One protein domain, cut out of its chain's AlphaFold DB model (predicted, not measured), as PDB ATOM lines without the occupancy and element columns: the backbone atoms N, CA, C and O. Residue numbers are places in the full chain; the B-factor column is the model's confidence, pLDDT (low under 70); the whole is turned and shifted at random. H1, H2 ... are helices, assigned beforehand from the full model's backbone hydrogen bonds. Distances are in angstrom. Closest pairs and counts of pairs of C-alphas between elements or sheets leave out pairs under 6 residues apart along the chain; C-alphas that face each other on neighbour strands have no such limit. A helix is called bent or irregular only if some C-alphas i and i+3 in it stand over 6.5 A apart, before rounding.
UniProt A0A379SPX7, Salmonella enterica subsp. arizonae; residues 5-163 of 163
ATOM      1  N   GLN A   5     -22.639 -86.928  59.693       58.12
ATOM      2  CA  GLN A   5     -22.350 -85.811  60.614       58.12
ATOM      3  C   GLN A   5     -21.978 -84.493  59.900       58.12
ATOM      4  O   GLN A   5     -22.169 -83.407  60.453       58.12
ATOM      5  N   SER A   6     -21.479 -84.574  58.661       60.34
ATOM      6  CA  SER A   6     -21.053 -83.404  57.873       60.34
ATOM      7  C   SER A   6     -22.241 -82.541  57.418       60.34
ATOM      8  O   SER A   6     -22.179 -81.314  57.466       60.34
ATOM      9  N   ASP A   7     -23.368 -83.176  57.083       68.62
ATOM     10  CA  ASP A   7     -24.523 -82.520  56.460       68.62
ATOM     11  C   ASP A   7     -25.267 -81.568  57.419       68.62
ATOM     12  O   ASP A   7     -25.585 -80.428  57.082       68.62
ATOM     13  N   LYS A   8     -25.431 -81.970  58.689       77.62
ATOM     14  CA  LYS A   8     -26.010 -81.102  59.733       77.62
ATOM     15  C   LYS A   8     -25.125 -79.893  60.022       77.62
ATOM     16  O   LYS A   8     -25.623 -78.782  60.186       77.62
ATOM     17  N   THR A   9     -23.809 -80.097  60.067       82.50
ATOM     18  CA  THR A   9     -22.853 -79.021  60.355       82.50
ATOM     19  C   THR A   9     -22.827 -78.002  59.216       82.50
ATOM     20  O   THR A   9     -22.915 -76.802  59.476       82.50
ATOM     21  N   GLY A  10     -22.811 -78.469  57.962       85.56
ATOM     22  CA  GLY A  10     -22.940 -77.619  56.777       85.56
ATOM     23  C   GLY A  10     -24.251 -76.833  56.762       85.56
ATOM     24  O   GLY A  10     -24.229 -75.615  56.594       85.56
ATOM     25  N   MET A  11     -25.379 -77.489  57.049       90.38
ATOM     26  CA  MET A  11     -26.694 -76.842  57.133       90.38
ATOM     27  C   MET A  11     -26.739 -75.742  58.204       90.38
ATOM     28  O   MET A  11     -27.230 -74.644  57.949       90.38
ATOM     29  N   HIS A  12     -26.194 -75.991  59.398       90.88
ATOM     30  CA  HIS A  12     -26.148 -74.986  60.463       90.88
ATOM     31  C   HIS A  12     -25.242 -73.798  60.119       90.88
ATOM     32  O   HIS A  12     -25.565 -72.667  60.480       90.88
ATOM     33  N   ILE A  13     -24.125 -74.030  59.422       93.12
ATOM     34  CA  ILE A  13     -23.242 -72.955  58.947       93.12
ATOM     35  C   ILE A  13     -23.956 -72.118  57.881       93.12
ATOM     36  O   ILE A  13     -23.960 -70.892  57.981       93.12
ATOM     37  N   LEU A  14     -24.618 -72.758  56.912       94.31
ATOM     38  CA  LEU A  14     -25.392 -72.069  55.877       94.31
ATOM     39  C   LEU A  14     -26.544 -71.256  56.472       94.31
ATOM     40  O   LEU A  14     -26.722 -70.105  56.092       94.31
ATOM     41  N   LEU A  15     -27.276 -71.799  57.449       94.69
ATOM     42  CA  LEU A  15     -28.344 -71.073  58.146       94.69
ATOM     43  C   LEU A  15     -27.818 -69.853  58.914       94.69
ATOM     44  O   LEU A  15     -28.455 -68.803  58.883       94.69
ATOM     45  N   LYS A  16     -26.654 -69.960  59.569       94.81
ATOM     46  CA  LYS A  16     -26.011 -68.822  60.255       94.81
ATOM     47  C   LYS A  16     -25.529 -67.750  59.279       94.81
ATOM     48  O   LYS A  16     -25.641 -66.565  59.574       94.81
ATOM     49  N   LEU A  17     -24.997 -68.146  58.123       96.00
ATOM     50  CA  LEU A  17     -24.604 -67.196  57.081       96.00
ATOM     51  C   LEU A  17     -25.825 -66.533  56.445       96.00
ATOM     52  O   LEU A  17     -25.834 -65.318  56.277       96.00
ATOM     53  N   ALA A  18     -26.874 -67.300  56.153       95.44
ATOM     54  CA  ALA A  18     -28.122 -66.769  55.625       95.44
ATOM     55  C   ALA A  18     -28.759 -65.773  56.603       95.44
ATOM     56  O   ALA A  18     -29.139 -64.680  56.191       95.44
ATOM     57  N   SER A  19     -28.813 -66.092  57.901       96.12
ATOM     58  CA  SER A  19     -29.340 -65.162  58.904       96.12
ATOM     59  C   SER A  19     -28.481 -63.905  59.037       96.12
ATOM     60  O   SER A  19     -29.032 -62.810  59.105       96.12
ATOM     61  N   LEU A  20     -27.150 -64.025  58.991       96.75
ATOM     62  CA  LEU A  20     -26.245 -62.875  58.985       96.75
ATOM     63  C   LEU A  20     -26.495 -61.965  57.774       96.75
ATOM     64  O   LEU A  20     -26.622 -60.755  57.941       96.75
ATOM     65  N   VAL A  21     -26.606 -62.534  56.570       96.44
ATOM     66  CA  VAL A  21     -26.878 -61.775  55.339       96.44
ATOM     67  C   VAL A  21     -28.236 -61.080  55.417       96.44
ATOM     68  O   VAL A  21     -28.323 -59.906  55.073       96.44
ATOM     69  N   VAL A  22     -29.277 -61.755  55.912       96.56
ATOM     70  CA  VAL A  22     -30.613 -61.157  56.080       96.56
ATOM     71  C   VAL A  22     -30.585 -60.005  57.084       96.56
ATOM     72  O   VAL A  22     -31.163 -58.955  56.812       96.56
ATOM     73  N   ILE A  23     -29.885 -60.156  58.213       96.25
ATOM     74  CA  ILE A  23     -29.740 -59.081  59.205       96.25
ATOM     75  C   ILE A  23     -28.991 -57.889  58.595       96.25
ATOM     76  O   ILE A  23     -29.457 -56.758  58.708       96.25
ATOM     77  N   LEU A  24     -27.867 -58.126  57.911       95.81
ATOM     78  CA  LEU A  24     -27.084 -57.064  57.272       95.81
ATOM     79  C   LEU A  24     -27.873 -56.354  56.165       95.81
ATOM     80  O   LEU A  24     -27.859 -55.127  56.103       95.81
ATOM     81  N   ALA A  25     -28.597 -57.103  55.332       95.31
ATOM     82  CA  ALA A  25     -29.458 -56.545  54.294       95.31
ATOM     83  C   ALA A  25     -30.611 -55.730  54.894       95.31
ATOM     84  O   ALA A  25     -30.907 -54.645  54.403       95.31
ATOM     85  N   GLY A  26     -31.221 -56.211  55.983       94.75
ATOM     86  CA  GLY A  26     -32.266 -55.490  56.707       94.75
ATOM     87  C   GLY A  26     -31.763 -54.179  57.311       94.75
ATOM     88  O   GLY A  26     -32.402 -53.144  57.143       94.75
ATOM     89  N   ILE A  27     -30.589 -54.196  57.953       94.25
ATOM     90  CA  ILE A  27     -29.955 -52.981  58.490       94.25
ATOM     91  C   ILE A  27     -29.615 -52.008  57.358       94.25
ATOM     92  O   ILE A  27     -29.882 -50.818  57.488       94.25
ATOM     93  N   HIS A  28     -29.062 -52.495  56.245       93.50
ATOM     94  CA  HIS A  28     -28.733 -51.652  55.097       93.50
ATOM     95  C   HIS A  28     -29.984 -51.026  54.466       93.50
ATOM     96  O   HIS A  28     -29.990 -49.835  54.183       93.50
ATOM     97  N   ALA A  29     -31.072 -51.790  54.328       93.69
ATOM     98  CA  ALA A  29     -32.345 -51.285  53.818       93.69
ATOM     99  C   ALA A  29     -33.001 -50.258  54.759       93.69
ATOM    100  O   ALA A  29     -33.656 -49.327  54.300       93.69
ATOM    101  N   ALA A  30     -32.820 -50.404  56.076       93.25
ATOM    102  CA  ALA A  30     -33.311 -49.446  57.065       93.25
ATOM    103  C   ALA A  30     -32.385 -48.230  57.252       93.25
ATOM    104  O   ALA A  30     -32.792 -47.255  57.890       93.25
ATOM    105  N   ALA A  31     -31.156 -48.274  56.725       91.94
ATOM    106  CA  ALA A  31     -30.127 -47.276  56.991       91.94
ATOM    107  C   ALA A  31     -30.577 -45.867  56.594       91.94
ATOM    108  O   ALA A  31     -30.426 -44.953  57.398       91.94
ATOM    109  N   ASP A  32     -31.201 -45.698  55.427       87.50
ATOM    110  CA  ASP A  32     -31.651 -44.383  54.952       87.50
ATOM    111  C   ASP A  32     -32.654 -43.730  55.918       87.50
ATOM    112  O   ASP A  32     -32.546 -42.545  56.240       87.50
ATOM    113  N   ILE A  33     -33.595 -44.517  56.455       89.75
ATOM    114  CA  ILE A  33     -34.586 -44.040  57.429       89.75
ATOM    115  C   ILE A  33     -33.911 -43.728  58.766       89.75
ATOM    116  O   ILE A  33     -34.176 -42.685  59.364       89.75
ATOM    117  N   ILE A  34     -33.030 -44.613  59.241       91.56
ATOM    118  CA  ILE A  34     -32.325 -44.441  60.518       91.56
ATOM    119  C   ILE A  34     -31.438 -43.195  60.471       91.56
ATOM    120  O   ILE A  34     -31.470 -42.392  61.400       91.56
ATOM    121  N   VAL A  35     -30.680 -43.001  59.391       91.50
ATOM    122  CA  VAL A  35     -29.819 -41.828  59.190       91.50
ATOM    123  C   VAL A  35     -30.655 -40.553  59.195       91.50
ATOM    124  O   VAL A  35     -30.315 -39.613  59.915       91.50
ATOM    125  N   GLN A  36     -31.775 -40.529  58.469       90.00
ATOM    126  CA  GLN A  36     -32.688 -39.385  58.448       90.00
ATOM    127  C   GLN A  36     -33.244 -39.066  59.843       90.00
ATOM    128  O   GLN A  36     -33.276 -37.904  60.255       90.00
ATOM    129  N   LEU A  37     -33.653 -40.092  60.591       91.69
ATOM    130  CA  LEU A  37     -34.192 -39.949  61.941       91.69
ATOM    131  C   LEU A  37     -33.143 -39.401  62.913       91.69
ATOM    132  O   LEU A  37     -33.420 -38.473  63.672       91.69
ATOM    133  N   LEU A  38     -31.927 -39.954  62.867       92.88
ATOM    134  CA  LEU A  38     -30.804 -39.515  63.691       92.88
ATOM    135  C   LEU A  38     -30.412 -38.074  63.375       92.88
ATOM    136  O   LEU A  38     -30.172 -37.294  64.294       92.88
ATOM    137  N   LEU A  39     -30.387 -37.700  62.093       92.69
ATOM    138  CA  LEU A  39     -30.086 -36.338  61.666       92.69
ATOM    139  C   LEU A  39     -31.158 -35.351  62.147       92.69
ATOM    140  O   LEU A  39     -30.826 -34.286  62.666       92.69
ATOM    141  N   ALA A  40     -32.439 -35.714  62.045       91.75
ATOM    142  CA  ALA A  40     -33.530 -34.899  62.564       91.75
ATOM    143  C   ALA A  40     -33.457 -34.744  64.091       91.75
ATOM    144  O   ALA A  40     -33.581 -33.632  64.601       91.75
ATOM    145  N   LEU A  41     -33.193 -35.828  64.825       92.44
ATOM    146  CA  LEU A  41     -33.015 -35.780  66.275       92.44
ATOM    147  C   LEU A  41     -31.817 -34.906  66.667       92.44
ATOM    148  O   LEU A  41     -31.925 -34.083  67.575       92.44
ATOM    149  N   PHE A  42     -30.697 -35.040  65.957       94.19
ATOM    150  CA  PHE A  42     -29.519 -34.197  66.142       94.19
ATOM    151  C   PHE A  42     -29.873 -32.715  65.993       94.19
ATOM    152  O   PHE A  42     -29.591 -31.923  66.893       94.19
ATOM    153  N   PHE A  43     -30.564 -32.338  64.914       91.44
ATOM    154  CA  PHE A  43     -31.013 -30.958  64.726       91.44
ATOM    155  C   PHE A  43     -32.013 -30.514  65.789       91.44
ATOM    156  O   PHE A  43     -31.870 -29.413  66.309       91.44
ATOM    157  N   ALA A  44     -32.986 -31.344  66.167       90.56
ATOM    158  CA  ALA A  44     -33.943 -31.004  67.218       90.56
ATOM    159  C   ALA A  44     -33.230 -30.672  68.543       90.56
ATOM    160  O   ALA A  44     -33.538 -29.661  69.176       90.56
ATOM    161  N   ILE A  45     -32.220 -31.463  68.923       92.12
ATOM    162  CA  ILE A  45     -31.406 -31.229  70.125       92.12
ATOM    163  C   ILE A  45     -30.573 -29.947  69.987       92.12
ATOM    164  O   ILE A  45     -30.571 -29.116  70.898       92.12
ATOM    165  N   VAL A  46     -29.893 -29.753  68.852       92.81
ATOM    166  CA  VAL A  46     -29.037 -28.580  68.591       92.81
ATOM    167  C   VAL A  46     -29.845 -27.280  68.506       92.81
ATOM    168  O   VAL A  46     -29.370 -26.228  68.934       92.81
ATOM    169  N   LEU A  47     -31.076 -27.330  67.996       91.00
ATOM    170  CA  LEU A  47     -31.960 -26.170  67.841       91.00
ATOM    171  C   LEU A  47     -32.762 -25.852  69.108       91.00
ATOM    172  O   LEU A  47     -33.217 -24.720  69.273       91.00
ATOM    173  N   ASN A  48     -32.909 -26.799  70.035       91.00
ATOM    174  CA  ASN A  48     -33.602 -26.587  71.305       91.00
ATOM    175  C   ASN A  48     -33.125 -25.354  72.115       91.00
ATOM    176  O   ASN A  48     -33.979 -24.604  72.600       91.00
ATOM    177  N   PRO A  49     -31.815 -25.053  72.266       90.19
ATOM    178  CA  PRO A  49     -31.383 -23.824  72.939       90.19
ATOM    179  C   PRO A  49     -31.874 -22.547  72.240       90.19
ATOM    180  O   PRO A  49     -32.241 -21.591  72.929       90.19
ATOM    181  N   LEU A  50     -31.940 -22.532  70.901       91.38
ATOM    182  CA  LEU A  50     -32.508 -21.413  70.138       91.38
ATOM    183  C   LEU A  50     -34.009 -21.284  70.414       91.38
ATOM    184  O   LEU A  50     -34.485 -20.193  70.725       91.38
ATOM    185  N   VAL A  51     -34.748 -22.398  70.373       90.50
ATOM    186  CA  VAL A  51     -36.184 -22.424  70.697       90.50
ATOM    187  C   VAL A  51     -36.421 -21.899  72.117       90.50
ATOM    188  O   VAL A  51     -37.246 -21.012  72.327       90.50
ATOM    189  N   THR A  52     -35.641 -22.367  73.091       90.88
ATOM    190  CA  THR A  52     -35.738 -21.944  74.496       90.88
ATOM    191  C   THR A  52     -35.405 -20.462  74.669       90.88
ATOM    192  O   THR A  52     -36.008 -19.776  75.492       90.88
ATOM    193  N   TRP A  53     -34.460 -19.924  73.896       93.81
ATOM    194  CA  TRP A  53     -34.162 -18.492  73.887       93.81
ATOM    195  C   TRP A  53     -35.356 -17.655  73.405       93.81
ATOM    196  O   TRP A  53     -35.693 -16.662  74.049       93.81
ATOM    197  N   PHE A  54     -36.056 -18.092  72.354       91.25
ATOM    198  CA  PHE A  54     -37.285 -17.439  71.888       91.25
ATOM    199  C   PHE A  54     -38.437 -17.552  72.897       91.25
ATOM    200  O   PHE A  54     -39.128 -16.565  73.147       91.25
ATOM    201  N   ILE A  55     -38.610 -18.713  73.538       92.50
ATOM    202  CA  ILE A  55     -39.614 -18.904  74.602       92.50
ATOM    203  C   ILE A  55     -39.341 -17.956  75.776       92.50
ATOM    204  O   ILE A  55     -40.254 -17.280  76.248       92.50
ATOM    205  N   ARG A  56     -38.078 -17.828  76.208       92.00
ATOM    206  CA  ARG A  56     -37.673 -16.881  77.266       92.00
ATOM    207  C   ARG A  56     -37.964 -15.424  76.914       92.00
ATOM    208  O   ARG A  56     -38.118 -14.607  77.813       92.00
ATOM    209  N   ARG A  57     -38.076 -15.096  75.625       91.12
ATOM    210  CA  ARG A  57     -38.456 -13.763  75.142       91.12
ATOM    211  C   ARG A  57     -39.973 -13.524  75.119       91.12
ATOM    212  O   ARG A  57     -40.411 -12.486  74.635       91.12
ATOM    213  N   GLY A  58     -40.764 -14.460  75.648       89.44
ATOM    214  CA  GLY A  58     -42.220 -14.351  75.783       89.44
ATOM    215  C   GLY A  58     -43.018 -15.043  74.676       89.44
ATOM    216  O   GLY A  58     -44.235 -14.878  74.609       89.44
ATOM    217  N   MET A  59     -42.374 -15.818  73.797       90.81
ATOM    218  CA  MET A  59     -43.070 -16.521  72.716       90.81
ATOM    219  C   MET A  59     -43.672 -17.852  73.173       90.81
ATOM    220  O   MET A  59     -43.071 -18.605  73.938       90.81
ATOM    221  N   LYS A  60     -44.850 -18.192  72.634       90.12
ATOM    222  CA  LYS A  60     -45.458 -19.517  72.818       90.12
ATOM    223  C   LYS A  60     -44.605 -20.580  72.115       90.12
ATOM    224  O   LYS A  60     -44.153 -20.358  70.993       90.12
ATOM    225  N   ARG A  61     -44.444 -21.748  72.746       87.19
ATOM    226  CA  ARG A  61     -43.626 -22.869  72.247       87.19
ATOM    227  C   ARG A  61     -43.812 -23.193  70.749       87.19
ATOM    228  O   ARG A  61     -42.799 -23.185  70.054       87.19
ATOM    229  N   PRO A  62     -45.036 -23.389  70.209       88.25
ATOM    230  CA  PRO A  62     -45.200 -23.698  68.785       88.25
ATOM    231  C   PRO A  62     -44.702 -22.574  67.865       88.25
ATOM    232  O   PRO A  62     -44.066 -22.856  66.857       88.25
ATOM    233  N   LEU A  63     -44.891 -21.304  68.240       90.50
ATOM    234  CA  LEU A  63     -44.433 -20.162  67.444       90.50
ATOM    235  C   LEU A  63     -42.898 -20.070  67.400       90.50
ATOM    236  O   LEU A  63     -42.321 -19.790  66.351       90.50
ATOM    237  N   ALA A  64     -42.238 -20.326  68.535       91.25
ATOM    238  CA  ALA A  64     -40.780 -20.363  68.616       91.25
ATOM    239  C   ALA A  64     -40.195 -21.472  67.726       91.25
ATOM    240  O   ALA A  64     -39.249 -21.221  66.982       91.25
ATOM    241  N   ILE A  65     -40.792 -22.669  67.754       90.25
ATOM    242  CA  ILE A  65     -40.379 -23.800  66.910       90.25
ATOM    243  C   ILE A  65     -40.542 -23.450  65.431       90.25
ATOM    244  O   ILE A  65     -39.588 -23.598  64.671       90.25
ATOM    245  N   THR A  66     -41.708 -22.934  65.020       90.25
ATOM    246  CA  THR A  66     -41.956 -22.560  63.620       90.25
ATOM    247  C   THR A  66     -40.920 -21.564  63.109       90.25
ATOM    248  O   THR A  66     -40.380 -21.757  62.024       90.25
ATOM    249  N   ILE A  67     -40.587 -20.531  63.888       92.44
ATOM    250  CA  ILE A  67     -39.591 -19.532  63.475       92.44
ATOM    251  C   ILE A  67     -38.201 -20.150  63.331       92.44
ATOM    252  O   ILE A  67     -37.549 -19.935  62.312       92.44
ATOM    253  N   VAL A  68     -37.755 -20.945  64.305       92.31
ATOM    254  CA  VAL A  68     -36.435 -21.596  64.244       92.31
ATOM    255  C   VAL A  68     -36.338 -22.529  63.036       92.31
ATOM    256  O   VAL A  68     -35.340 -22.504  62.319       92.31
ATOM    257  N   VAL A  69     -37.393 -23.297  62.765       91.00
ATOM    258  CA  VAL A  69     -37.466 -24.207  61.616       91.00
ATOM    259  C   VAL A  69     -37.464 -23.455  60.285       91.00
ATOM    260  O   VAL A  69     -36.752 -23.847  59.364       91.00
ATOM    261  N   VAL A  70     -38.211 -22.354  60.169       92.44
ATOM    262  CA  VAL A  70     -38.223 -21.529  58.948       92.44
ATOM    263  C   VAL A  70     -36.850 -20.909  58.694       92.44
ATOM    264  O   VAL A  70     -36.362 -20.940  57.567       92.44
ATOM    265  N   VAL A  71     -36.189 -20.391  59.733       93.44
ATOM    266  CA  VAL A  71     -34.826 -19.850  59.608       93.44
ATOM    267  C   VAL A  71     -33.848 -20.943  59.178       93.44
ATOM    268  O   VAL A  71     -33.058 -20.729  58.262       93.44
ATOM    269  N   MET A  72     -33.928 -22.129  59.784       92.12
ATOM    270  CA  MET A  72     -33.118 -23.284  59.398       92.12
ATOM    271  C   MET A  72     -33.327 -23.667  57.926       92.12
ATOM    272  O   MET A  72     -32.347 -23.897  57.220       92.12
ATOM    273  N   LEU A  73     -34.577 -23.702  57.452       91.69
ATOM    274  CA  LEU A  73     -34.906 -23.967  56.050       91.69
ATOM    275  C   LEU A  73     -34.235 -22.965  55.117       91.69
ATOM    276  O   LEU A  73     -33.570 -23.367  54.168       91.69
ATOM    277  N   ILE A  74     -34.365 -21.669  55.410       94.44
ATOM    278  CA  ILE A  74     -33.758 -20.610  54.598       94.44
ATOM    279  C   ILE A  74     -32.242 -20.803  54.523       94.44
ATOM    280  O   ILE A  74     -31.673 -20.737  53.435       94.44
ATOM    281  N   VAL A  75     -31.591 -21.090  55.653       94.00
ATOM    282  CA  VAL A  75     -30.137 -21.307  55.708       94.00
ATOM    283  C   VAL A  75     -29.722 -22.538  54.899       94.00
ATOM    284  O   VAL A  75     -28.788 -22.450  54.104       94.00
ATOM    285  N   LEU A  76     -30.412 -23.672  55.054       92.06
ATOM    286  CA  LEU A  76     -30.093 -24.901  54.319       92.06
ATOM    287  C   LEU A  76     -30.331 -24.750  52.814       92.06
ATOM    288  O   LEU A  76     -29.475 -25.132  52.016       92.06
ATOM    289  N   THR A  77     -31.456 -24.159  52.411       91.25
ATOM    290  CA  THR A  77     -31.752 -23.897  50.999       91.25
ATOM    291  C   THR A  77     -30.749 -22.917  50.396       91.25
ATOM    292  O   THR A  77     -30.265 -23.160  49.292       91.25
ATOM    293  N   ALA A  78     -30.375 -21.856  51.116       94.75
ATOM    294  CA  ALA A  78     -29.342 -20.926  50.666       94.75
ATOM    295  C   ALA A  78     -27.989 -21.629  50.491       94.75
ATOM    296  O   ALA A  78     -27.332 -21.435  49.471       94.75
ATOM    297  N   LEU A  79     -27.598 -22.487  51.437       93.75
ATOM    298  CA  LEU A  79     -26.347 -23.243  51.366       93.75
ATOM    299  C   LEU A  79     -26.303 -24.151  50.131       93.75
ATOM    300  O   LEU A  79     -25.324 -24.133  49.386       93.75
ATOM    301  N   VAL A  80     -27.373 -24.910  49.882       91.25
ATOM    302  CA  VAL A  80     -27.463 -25.763  48.688       91.25
ATOM    303  C   VAL A  80     -27.513 -24.924  47.413       91.25
ATOM    304  O   VAL A  80     -26.890 -25.300  46.426       91.25
ATOM    305  N   GLY A  81     -28.191 -23.775  47.422       91.88
ATOM    306  CA  GLY A  81     -28.219 -22.847  46.290       91.88
ATOM    307  C   GLY A  81     -26.831 -22.314  45.932       91.88
ATOM    308  O   GLY A  81     -26.441 -22.351  44.766       91.88
ATOM    309  N   VAL A  82     -26.046 -21.887  46.927       93.94
ATOM    310  CA  VAL A  82     -24.652 -21.446  46.735       93.94
ATOM    311  C   VAL A  82     -23.782 -22.591  46.226       93.94
ATOM    312  O   VAL A  82     -22.979 -22.395  45.311       93.94
ATOM    313  N   LEU A  83     -23.956 -23.797  46.770       91.38
ATOM    314  CA  LEU A  83     -23.233 -24.977  46.305       91.38
ATOM    315  C   LEU A  83     -23.585 -25.308  44.848       91.38
ATOM    316  O   LEU A  83     -22.689 -25.516  44.038       91.38
ATOM    317  N   ALA A  84     -24.870 -25.299  44.493       89.25
ATOM    318  CA  ALA A  84     -25.340 -25.543  43.133       89.25
ATOM    319  C   ALA A  84     -24.803 -24.493  42.150       89.25
ATOM    320  O   ALA A  84     -24.346 -24.850  41.065       89.25
ATOM    321  N   ALA A  85     -24.790 -23.215  42.542       90.50
ATOM    322  CA  ALA A  85     -24.201 -22.142  41.748       90.50
ATOM    323  C   ALA A  85     -22.692 -22.352  41.540       90.50
ATOM    324  O   ALA A  85     -22.219 -22.282  40.408       90.50
ATOM    325  N   SER A  86     -21.964 -22.698  42.607       91.62
ATOM    326  CA  SER A  86     -20.521 -22.975  42.556       91.62
ATOM    327  C   SER A  86     -20.201 -24.169  41.654       91.62
ATOM    328  O   SER A  86     -19.246 -24.138  40.881       91.62
ATOM    329  N   LEU A  87     -21.022 -25.222  41.712       87.31
ATOM    330  CA  LEU A  87     -20.900 -26.388  40.839       87.31
ATOM    331  C   LEU A  87     -21.188 -26.033  39.380       87.31
ATOM    332  O   LEU A  87     -20.450 -26.458  38.496       87.31
ATOM    333  N   ASN A  88     -22.223 -25.236  39.116       86.44
ATOM    334  CA  ASN A  88     -22.549 -24.795  37.764       86.44
ATOM    335  C   ASN A  88     -21.424 -23.939  37.160       86.44
ATOM    336  O   ASN A  88     -21.028 -24.142  36.013       86.44
ATOM    337  N   GLU A  89     -20.857 -23.026  37.948       89.25
ATOM    338  CA  GLU A  89     -19.698 -22.229  37.543       89.25
ATOM    339  C   GLU A  89     -18.468 -23.110  37.284       89.25
ATOM    340  O   GLU A  89     -17.795 -22.955  36.261       89.25
ATOM    341  N   PHE A  90     -18.216 -24.102  38.142       86.12
ATOM    342  CA  PHE A  90     -17.151 -25.081  37.934       86.12
ATOM    343  C   PHE A  90     -17.327 -25.847  36.614       86.12
ATOM    344  O   PHE A  90     -16.377 -25.930  35.833       86.12
ATOM    345  N   ILE A  91     -18.537 -26.338  36.316       82.88
ATOM    346  CA  ILE A  91     -18.856 -27.026  35.053       82.88
ATOM    347  C   ILE A  91     -18.615 -26.107  33.855       82.88
ATOM    348  O   ILE A  91     -18.007 -26.529  32.871       82.88
ATOM    349  N   ALA A  92     -19.032 -24.843  33.938       83.88
ATOM    350  CA  ALA A  92     -18.804 -23.862  32.880       83.88
ATOM    351  C   ALA A  92     -17.306 -23.587  32.644       83.88
ATOM    352  O   ALA A  92     -16.891 -23.320  31.513       83.88
ATOM    353  N   MET A  93     -16.474 -23.687  33.686       86.88
ATOM    354  CA  MET A  93     -15.022 -23.515  33.588       86.88
ATOM    355  C   MET A  93     -14.265 -24.794  33.198       86.88
ATOM    356  O   MET A  93     -13.125 -24.685  32.736       86.88
ATOM    357  N   LEU A  94     -14.866 -25.987  33.310       82.94
ATOM    358  CA  LEU A  94     -14.225 -27.266  32.954       82.94
ATOM    359  C   LEU A  94     -13.558 -27.253  31.566       82.94
ATOM    360  O   LEU A  94     -12.389 -27.632  31.485       82.94
ATOM    361  N   PRO A  95     -14.198 -26.778  30.476       79.19
ATOM    362  CA  PRO A  95     -13.564 -26.762  29.155       79.19
ATOM    363  C   PRO A  95     -12.307 -25.891  29.107       79.19
ATOM    364  O   PRO A  95     -11.347 -26.209  28.402       79.19
ATOM    365  N   LYS A  96     -12.299 -24.786  29.861       82.56
ATOM    366  CA  LYS A  96     -11.149 -23.884  29.968       82.56
ATOM    367  C   LYS A  96     -10.010 -24.551  30.737       82.56
ATOM    368  O   LYS A  96      -8.876 -24.513  30.262       82.56
ATOM    369  N   TYR A  97     -10.308 -25.198  31.865       81.06
ATOM    370  CA  TYR A  97      -9.318 -25.961  32.629       81.06
ATOM    371  C   TYR A  97      -8.717 -27.100  31.809       81.06
ATOM    372  O   TYR A  97      -7.499 -27.245  31.789       81.06
ATOM    373  N   SER A  98      -9.534 -27.847  31.061       77.56
ATOM    374  CA  SER A  98      -9.050 -28.913  30.180       77.56
ATOM    375  C   SER A  98      -8.086 -28.390  29.118       77.56
ATOM    376  O   SER A  98      -7.010 -28.954  28.955       77.56
ATOM    377  N   LYS A  99      -8.406 -27.274  28.443       80.56
ATOM    378  CA  LYS A  99      -7.506 -26.660  27.446       80.56
ATOM    379  C   LYS A  99      -6.167 -26.233  28.051       80.56
ATOM    380  O   LYS A  99      -5.122 -26.449  27.440       80.56
ATOM    381  N   GLU A 100      -6.197 -25.634  29.237       84.44
ATOM    382  CA  GLU A 100      -4.995 -25.183  29.943       84.44
ATOM    383  C   GLU A 100      -4.140 -26.367  30.421       84.44
ATOM    384  O   GLU A 100      -2.921 -26.368  30.246       84.44
ATOM    385  N   LEU A 101      -4.775 -27.421  30.946       80.69
ATOM    386  CA  LEU A 101      -4.109 -28.673  31.305       80.69
ATOM    387  C   LEU A 101      -3.471 -29.329  30.077       80.69
ATOM    388  O   LEU A 101      -2.306 -29.713  30.142       80.69
ATOM    389  N   THR A 102      -4.173 -29.395  28.940       79.00
ATOM    390  CA  THR A 102      -3.608 -29.917  27.686       79.00
ATOM    391  C   THR A 102      -2.391 -29.109  27.241       79.00
ATOM    392  O   THR A 102      -1.379 -29.704  26.882       79.00
ATOM    393  N   ARG A 103      -2.432 -27.771  27.315       80.06
ATOM    394  CA  ARG A 103      -1.269 -26.922  26.990       80.06
ATOM    395  C   ARG A 103      -0.077 -27.198  27.898       80.06
ATOM    396  O   ARG A 103       1.035 -27.330  27.402       80.06
ATOM    397  N   ARG A 104      -0.298 -27.323  29.207       80.19
ATOM    398  CA  ARG A 104       0.771 -27.637  30.170       80.19
ATOM    399  C   ARG A 104       1.362 -29.020  29.930       80.19
ATOM    400  O   ARG A 104       2.575 -29.169  29.973       80.19
ATOM    401  N   VAL A 105       0.524 -30.007  29.621       79.75
ATOM    402  CA  VAL A 105       0.970 -31.361  29.259       79.75
ATOM    403  C   VAL A 105       1.790 -31.351  27.965       79.75
ATOM    404  O   VAL A 105       2.803 -32.039  27.897       79.75
ATOM    405  N   LEU A 106       1.402 -30.559  26.960       76.69
ATOM    406  CA  LEU A 106       2.178 -30.398  25.724       76.69
ATOM    407  C   LEU A 106       3.538 -29.736  25.981       76.69
ATOM    408  O   LEU A 106       4.554 -30.234  25.513       76.69
ATOM    409  N   HIS A 107       3.572 -28.679  26.793       78.88
ATOM    410  CA  HIS A 107       4.819 -28.002  27.162       78.88
ATOM    411  C   HIS A 107       5.770 -28.924  27.948       78.88
ATOM    412  O   HIS A 107       6.984 -28.887  27.776       78.88
ATOM    413  N   LEU A 108       5.216 -29.800  28.794       77.06
ATOM    414  CA  LEU A 108       5.983 -30.831  29.497       77.06
ATOM    415  C   LEU A 108       6.504 -31.930  28.556       77.06
ATOM    416  O   LEU A 108       7.597 -32.439  28.791       77.06
ATOM    417  N   GLN A 109       5.769 -32.281  27.493       70.56
ATOM    418  CA  GLN A 109       6.256 -33.205  26.458       70.56
ATOM    419  C   GLN A 109       7.423 -32.611  25.663       70.56
ATOM    420  O   GLN A 109       8.394 -33.317  25.407       70.56
ATOM    421  N   GLU A 110       7.370 -31.320  25.324       69.62
ATOM    422  CA  GLU A 110       8.478 -30.629  24.643       69.62
ATOM    423  C   GLU A 110       9.764 -30.624  25.486       69.62
ATOM    424  O   GLU A 110      10.860 -30.763  24.946       69.62
ATOM    425  N   LEU A 111       9.638 -30.527  26.814       73.50
ATOM    426  CA  LEU A 111      10.768 -30.564  27.750       73.50
ATOM    427  C   LEU A 111      11.296 -31.985  28.028       73.50
ATOM    428  O   LEU A 111      12.443 -32.135  28.449       73.50
ATOM    429  N   MET A 112      10.491 -33.031  27.807       66.38
ATOM    430  CA  MET A 112      10.867 -34.432  28.036       66.38
ATOM    431  C   MET A 112      10.432 -35.344  26.874       66.38
ATOM    432  O   MET A 112       9.511 -36.150  27.030       66.38
ATOM    433  N   PRO A 113      11.148 -35.309  25.733       64.06
ATOM    434  CA  PRO A 113      10.844 -36.136  24.559       64.06
ATOM    435  C   PRO A 113      11.021 -37.650  24.793       64.06
ATOM    436  O   PRO A 113      10.623 -38.457  23.959       64.06
ATOM    437  N   PHE A 114      11.599 -38.057  25.929       60.47
ATOM    438  CA  PHE A 114      11.822 -39.460  26.298       60.47
ATOM    439  C   PHE A 114      10.567 -40.147  26.868       60.47
ATOM    440  O   PHE A 114      10.496 -41.377  26.895       60.47
ATOM    441  N   LEU A 115       9.564 -39.379  27.322       58.62
ATOM    442  CA  LEU A 115       8.261 -39.922  27.714       58.62
ATOM    443  C   LEU A 115       7.380 -40.015  26.466       58.62
ATOM    444  O   LEU A 115       6.693 -39.073  26.090       58.62
ATOM    445  N   ASN A 116       7.405 -41.182  25.828       54.06
ATOM    446  CA  ASN A 116       6.728 -41.516  24.572       54.06
ATOM    447  C   ASN A 116       5.180 -41.592  24.693       54.06
ATOM    448  O   ASN A 116       4.548 -42.525  24.194       54.06
ATOM    449  N   LEU A 117       4.547 -40.636  25.378       57.59
ATOM    450  CA  LEU A 117       3.099 -40.538  25.551       57.59
ATOM    451  C   LEU A 117       2.468 -39.954  24.279       57.59
ATOM    452  O   LEU A 117       2.194 -38.764  24.199       57.59
ATOM    453  N   HIS A 118       2.185 -40.808  23.290       52.78
ATOM    454  CA  HIS A 118       1.378 -40.486  22.100       52.78
ATOM    455  C   HIS A 118      -0.107 -40.223  22.457       52.78
ATOM    456  O   HIS A 118      -1.027 -40.831  21.905       52.78
ATOM    457  N   MET A 119      -0.380 -39.330  23.409       54.59
ATOM    458  CA  MET A 119      -1.731 -38.857  23.695       54.59
ATOM    459  C   MET A 119      -2.062 -37.727  22.725       54.59
ATOM    460  O   MET A 119      -1.732 -36.568  22.950       54.59
ATOM    461  N   SER A 120      -2.699 -38.096  21.611       54.72
ATOM    462  CA  SER A 120      -3.218 -37.155  20.610       54.72
ATOM    463  C   SER A 120      -4.141 -36.116  21.281       54.72
ATOM    464  O   SER A 120      -5.205 -36.486  21.791       54.72
ATOM    465  N   PRO A 121      -3.780 -34.815  21.273       54.75
ATOM    466  CA  PRO A 121      -4.558 -33.737  21.904       54.75
ATOM    467  C   PRO A 121      -6.002 -33.663  21.396       54.75
ATOM    468  O   PRO A 121      -6.923 -33.303  22.126       54.75
ATOM    469  N   GLU A 122      -6.210 -34.084  20.152       54.12
ATOM    470  CA  GLU A 122      -7.504 -34.156  19.476       54.12
ATOM    471  C   GLU A 122      -8.458 -35.176  20.114       54.12
ATOM    472  O   GLU A 122      -9.664 -34.944  20.126       54.12
ATOM    473  N   ARG A 123      -7.953 -36.275  20.702       56.47
ATOM    474  CA  ARG A 123      -8.788 -37.251  21.432       56.47
ATOM    475  C   ARG A 123      -9.123 -36.787  22.846       56.47
ATOM    476  O   ARG A 123     -10.199 -37.109  23.334       56.47
ATOM    477  N   MET A 124      -8.255 -36.002  23.490       54.81
ATOM    478  CA  MET A 124      -8.561 -35.386  24.792       54.81
ATOM    479  C   MET A 124      -9.584 -34.252  24.657       54.81
ATOM    480  O   MET A 124     -10.480 -34.138  25.489       54.81
ATOM    481  N   LEU A 125      -9.491 -33.455  23.586       56.03
ATOM    482  CA  LEU A 125     -10.460 -32.401  23.273       56.03
ATOM    483  C   LEU A 125     -11.790 -32.955  22.740       56.03
ATOM    484  O   LEU A 125     -12.829 -32.373  23.032       56.03
ATOM    485  N   ARG A 126     -11.780 -34.085  22.016       55.69
ATOM    486  CA  ARG A 126     -13.006 -34.819  21.648       55.69
ATOM    487  C   ARG A 126     -13.611 -35.603  22.817       55.69
ATOM    488  O   ARG A 126     -14.817 -35.721  22.874       55.69
ATOM    489  N   GLY A 127     -12.811 -36.082  23.773       56.22
ATOM    490  CA  GLY A 127     -13.284 -36.866  24.925       56.22
ATOM    491  C   GLY A 127     -14.066 -36.079  25.986       56.22
ATOM    492  O   GLY A 127     -14.677 -36.694  26.865       56.22
ATOM    493  N   MET A 128     -14.092 -34.743  25.896       60.34
ATOM    494  CA  MET A 128     -15.131 -33.904  26.508       60.34
ATOM    495  C   MET A 128     -16.389 -33.918  25.631       60.34
ATOM    496  O   MET A 128     -16.870 -32.874  25.191       60.34
ATOM    497  N   ASP A 129     -16.904 -35.113  25.346       66.94
ATOM    498  CA  ASP A 129     -18.183 -35.275  24.668       66.94
ATOM    499  C   ASP A 129     -19.260 -34.544  25.475       66.94
ATOM    500  O   ASP A 129     -19.337 -34.672  26.706       66.94
ATOM    501  N   SER A 130     -20.104 -33.785  24.775       69.12
ATOM    502  CA  SER A 130     -21.241 -33.067  25.360       69.12
ATOM    503  C   SER A 130     -22.108 -33.996  26.225       69.12
ATOM    504  O   SER A 130     -22.638 -33.574  27.248       69.12
ATOM    505  N   ASP A 131     -22.152 -35.289  25.887       77.25
ATOM    506  CA  ASP A 131     -22.863 -36.332  26.627       77.25
ATOM    507  C   ASP A 131     -22.336 -36.543  28.053       77.25
ATOM    508  O   ASP A 131     -23.123 -36.700  28.984       77.25
ATOM    509  N   LYS A 132     -21.013 -36.497  28.275       77.62
ATOM    510  CA  LYS A 132     -20.436 -36.655  29.626       77.62
ATOM    511  C   LYS A 132     -20.679 -35.423  30.485       77.62
ATOM    512  O   LYS A 132     -20.944 -35.551  31.679       77.62
ATOM    513  N   ILE A 133     -20.622 -34.240  29.874       78.75
ATOM    514  CA  ILE A 133     -20.941 -32.972  30.541       78.75
ATOM    515  C   ILE A 133     -22.432 -32.933  30.885       78.75
ATOM    516  O   ILE A 133     -22.787 -32.561  32.001       78.75
ATOM    517  N   MET A 134     -23.301 -33.373  29.972       81.69
ATOM    518  CA  MET A 134     -24.745 -33.447  30.185       81.69
ATOM    519  C   MET A 134     -25.106 -34.456  31.277       81.69
ATOM    520  O   MET A 134     -25.892 -34.126  32.164       81.69
ATOM    521  N   LEU A 135     -24.508 -35.653  31.271       85.31
ATOM    522  CA  LEU A 135     -24.700 -36.643  32.333       85.31
ATOM    523  C   LEU A 135     -24.238 -36.104  33.686       85.31
ATOM    524  O   LEU A 135     -25.001 -36.162  34.642       85.31
ATOM    525  N   PHE A 136     -23.045 -35.511  33.762       83.81
ATOM    526  CA  PHE A 136     -22.546 -34.915  35.001       83.81
ATOM    527  C   PHE A 136     -23.453 -33.781  35.495       83.81
ATOM    528  O   PHE A 136     -23.821 -33.751  36.667       83.81
ATOM    529  N   THR A 137     -23.888 -32.898  34.593       85.56
ATOM    530  CA  THR A 137     -24.836 -31.817  34.910       85.56
ATOM    531  C   THR A 137     -26.150 -32.391  35.428       85.56
ATOM    532  O   THR A 137     -26.641 -31.955  36.462       85.56
ATOM    533  N   THR A 138     -26.685 -33.418  34.765       87.75
ATOM    534  CA  THR A 138     -27.929 -34.083  35.169       87.75
ATOM    535  C   THR A 138     -27.779 -34.731  36.539       87.75
ATOM    536  O   THR A 138     -28.628 -34.506  37.392       87.75
ATOM    537  N   THR A 139     -26.697 -35.470  36.799       89.06
ATOM    538  CA  THR A 139     -26.430 -36.093  38.107       89.06
ATOM    539  C   THR A 139     -26.285 -35.059  39.220       89.06
ATOM    540  O   THR A 139     -26.770 -35.275  40.329       89.06
ATOM    541  N   LEU A 140     -25.653 -33.916  38.949       88.12
ATOM    542  CA  LEU A 140     -25.569 -32.836  39.930       88.12
ATOM    543  C   LEU A 140     -26.930 -32.180  40.170       88.12
ATOM    544  O   LEU A 140     -27.291 -31.945  41.320       88.12
ATOM    545  N   MET A 141     -27.707 -31.928  39.115       86.88
ATOM    546  CA  MET A 141     -29.058 -31.374  39.231       86.88
ATOM    547  C   MET A 141     -29.993 -32.320  39.989       86.88
ATOM    548  O   MET A 141     -30.724 -31.878  40.875       86.88
ATOM    549  N   THR A 142     -29.948 -33.625  39.704       90.88
ATOM    550  CA  THR A 142     -30.735 -34.626  40.435       90.88
ATOM    551  C   THR A 142     -30.253 -34.770  41.872       90.88
ATOM    552  O   THR A 142     -31.087 -34.872  42.766       90.88
ATOM    553  N   GLY A 143     -28.944 -34.690  42.131       89.44
ATOM    554  CA  GLY A 143     -28.383 -34.664  43.484       89.44
ATOM    555  C   GLY A 143     -28.850 -33.453  44.298       89.44
ATOM    556  O   GLY A 143     -29.307 -33.610  45.429       89.44
ATOM    557  N   VAL A 144     -28.817 -32.252  43.712       89.50
ATOM    558  CA  VAL A 144     -29.325 -31.013  44.333       89.50
ATOM    559  C   VAL A 144     -30.835 -31.097  44.573       89.50
ATOM    560  O   VAL A 144     -31.304 -30.770  45.663       89.50
ATOM    561  N   SER A 145     -31.600 -31.583  43.590       89.56
ATOM    562  CA  SER A 145     -33.045 -31.799  43.729       89.56
ATOM    563  C   SER A 145     -33.370 -32.827  44.814       89.56
ATOM    564  O   SER A 145     -34.324 -32.645  45.571       89.56
ATOM    565  N   GLY A 146     -32.582 -33.898  44.914       90.62
ATOM    566  CA  GLY A 146     -32.701 -34.905  45.964       90.62
ATOM    567  C   GLY A 146     -32.437 -34.304  47.341       90.62
ATOM    568  O   GLY A 146     -33.255 -34.469  48.242       90.62
ATOM    569  N   ALA A 147     -31.368 -33.516  47.484       89.88
ATOM    570  CA  ALA A 147     -31.059 -32.813  48.727       89.88
ATOM    571  C   ALA A 147     -32.188 -31.861  49.156       89.88
ATOM    572  O   ALA A 147     -32.530 -31.816  50.337       89.88
ATOM    573  N   MET A 148     -32.814 -31.145  48.214       89.31
ATOM    574  CA  MET A 148     -33.998 -30.320  48.495       89.31
ATOM    575  C   MET A 148     -35.150 -31.145  49.082       89.31
ATOM    576  O   MET A 148     -35.727 -30.755  50.098       89.31
ATOM    577  N   ALA A 149     -35.458 -32.305  48.495       91.12
ATOM    578  CA  ALA A 149     -36.489 -33.199  49.021       91.12
ATOM    579  C   ALA A 149     -36.124 -33.738  50.417       91.12
ATOM    580  O   ALA A 149     -36.958 -33.725  51.327       91.12
ATOM    581  N   SER A 150     -34.866 -34.139  50.620       90.06
ATOM    582  CA  SER A 150     -34.363 -34.600  51.918       90.06
ATOM    583  C   SER A 150     -34.455 -33.522  52.998       90.06
ATOM    584  O   SER A 150     -34.798 -33.845  54.133       90.06
ATOM    585  N   ILE A 151     -34.210 -32.248  52.662       91.12
ATOM    586  CA  ILE A 151     -34.362 -31.113  53.587       91.12
ATOM    587  C   ILE A 151     -35.820 -30.956  54.027       91.12
ATOM    588  O   ILE A 151     -36.077 -30.770  55.215       91.12
ATOM    589  N   VAL A 152     -36.779 -31.063  53.104       89.81
ATOM    590  CA  VAL A 152     -38.211 -30.979  53.443       89.81
ATOM    591  C   VAL A 152     -38.610 -32.107  54.391       89.81
ATOM    592  O   VAL A 152     -39.240 -31.851  55.419       89.81
ATOM    593  N   LEU A 153     -38.204 -33.343  54.085       91.56
ATOM    594  CA  LEU A 153     -38.451 -34.488  54.963       91.56
ATOM    595  C   LEU A 153     -37.795 -34.295  56.330       91.56
ATOM    596  O   LEU A 153     -38.423 -34.549  57.351       91.56
ATOM    597  N   LEU A 154     -36.555 -33.807  56.355       91.44
ATOM    598  CA  LEU A 154     -35.806 -33.558  57.583       91.44
ATOM    599  C   LEU A 154     -36.557 -32.566  58.453       91.44
ATOM    600  O   LEU A 154     -36.741 -32.803  59.642       91.44
ATOM    601  N   VAL A 155     -37.037 -31.479  57.859       88.69
ATOM    602  CA  VAL A 155     -37.781 -30.440  58.566       88.69
ATOM    603  C   VAL A 155     -39.104 -30.962  59.102       88.69
ATOM    604  O   VAL A 155     -39.419 -30.700  60.260       88.69
ATOM    605  N   MET A 156     -39.850 -31.742  58.319       90.69
ATOM    606  CA  MET A 156     -41.058 -32.412  58.809       90.69
ATOM    607  C   MET A 156     -40.761 -33.283  60.035       90.69
ATOM    608  O   MET A 156     -41.466 -33.192  61.041       90.69
ATOM    609  N   THR A 157     -39.687 -34.074  59.998       91.38
ATOM    610  CA  THR A 157     -39.278 -34.921  61.126       91.38
ATOM    611  C   THR A 157     -38.805 -34.100  62.330       91.38
ATOM    612  O   THR A 157     -39.186 -34.400  63.458       91.38
ATOM    613  N   VAL A 158     -38.025 -33.034  62.125       89.56
ATOM    614  CA  VAL A 158     -37.585 -32.125  63.200       89.56
ATOM    615  C   VAL A 158     -38.783 -31.470  63.877       89.56
ATOM    616  O   VAL A 158     -38.840 -31.439  65.102       89.56
ATOM    617  N   VAL A 159     -39.752 -30.972  63.103       86.94
ATOM    618  CA  VAL A 159     -40.987 -30.382  63.642       86.94
ATOM    619  C   VAL A 159     -41.736 -31.409  64.482       86.94
ATOM    620  O   VAL A 159     -42.126 -31.087  65.599       86.94
ATOM    621  N   PHE A 160     -41.877 -32.642  63.992       87.50
ATOM    622  CA  PHE A 160     -42.539 -33.718  64.731       87.50
ATOM    623  C   PHE A 160     -41.873 -34.012  66.083       87.50
ATOM    624  O   PHE A 160     -42.570 -34.263  67.057       87.50
ATOM    625  N   TYR A 161     -40.540 -33.946  66.161       86.31
ATOM    626  CA  TYR A 161     -39.804 -34.147  67.414       86.31
ATOM    627  C   TYR A 161     -39.751 -32.915  68.329       86.31
ATOM    628  O   TYR A 161     -39.599 -33.063  69.541       86.31
ATOM    629  N   ALA A 162     -39.803 -31.705  67.770       79.75
ATOM    630  CA  ALA A 162     -39.675 -30.461  68.530       79.75
ATOM    631  C   ALA A 162     -40.992 -30.024  69.200       79.75
ATOM    632  O   ALA A 162     -40.960 -29.385  70.265       79.75
ATOM    633  N   VAL A 163     -42.128 -30.331  68.561       75.75
ATOM    634  CA  VAL A 163     -43.492 -30.089  69.069       75.75
ATOM    635  C   VAL A 163     -43.752 -30.965  70.290       75.75
ATOM    636  O   VAL A 163     -44.015 -30.372  71.366       75.75
TER     637      VAL A 163
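What this domain is: This is residues 5 to 163 of the 163 residues of a protein of Salmonella enterica subsp. arizonae (UniProt A0A379SPX7). Two long helices, H2a and H4, lie side by side in opposite directions, and H1b packs slantwise across the end of this pair where H2a begins and H4 ends. From there the long helix H1 runs on outward, residues 5 to 35 sticking out as a free arm, which gives the model a large L outline. At the other end of the pair, H2b bends away and makes a small helical hairpin with H3, beyond which residues 110 to 116 stick out. The printed part has 159 residues with four named helices, H1, H2, H3 and H4 in chain order, and no named strand; the class is all helix. It is extended, with a radius of gyration of the C-alphas of 26.7 A, and flat, spanning 73 by 72 by 27 A.

How they stand to each other: The longest helix is H1, residues 5 to 56, assigned as one helix by its hydrogen bonds but bent, with C-alphas 29 and 32 7.0 A apart; its arms H1a, residues 5 to 29, and H1b, residues 32 to 56, stand at a steep tilt of 38 degrees. H1b is irregular, C-alphas 46 and 49 being 6.9 A apart, with a kink of 37 degrees near residue 47. H1a touches no helix. H2, residues 61 to 111, likewise assigned as one helix by its hydrogen bonds, is bent, with C-alphas 92 and 95 7.1 A apart; its arms H2a, residues 61 to 92, and H2b, residues 95 to 111, stand at a steep tilt of 44 degrees. H1b, with residues 47 to 55 alone, touches H2a at a steep tilt of 55 degrees, opposite ways; their closest C-alphas, of Val 51 and Ala 64, are 5.4 A apart. H4, residues 130 to 162, touches H1b with residues 154 to 162 alone, at a steep tilt of 54 degrees, the same way; the closest C-alphas, of Ala 40 and Val 158, are 5.0 A apart. H2a and H4 touch at a shallow tilt of 9 degrees, opposite ways, closest at the C-alphas of Ala 84 and Val 144, 6.9 A. H3, residues 121 to 126, forms a helical hairpin with H2b, touching its residues 98 to 102 alone; the closest C-alphas, of Thr 102 and Pro 121, are 7.0 A apart. H3 and H4 are apart. Every O i to N i+4 pair is within hydrogen-bond range in H2a, H2b, H3 and H4, against 20 of 21 in H1a and 19 of 21 in H1b.

Where its parts are: H1a, 36.6 A long, begins at C-alpha 5 at (-22.350, -85.811, 60.614), and H1b measures 35.9 A. H2a is 46.5 A long and H2b 24.7 A, ending at C-alpha 111 at (10.768, -30.564, 27.750). H3 measures 8.5 A. H4, 47.0 A long, ends at C-alpha 162 at (-39.675, -30.461, 68.530).

The domain as a whole: The C-alphas farthest apart, of Gly 58 and Phe 114, are 77.5 A apart. The printed part has no cut, and no link is long. The mean pLDDT of the printed part is 84.6; residues 5 to 7, 110 and 112 to 130 are under 70.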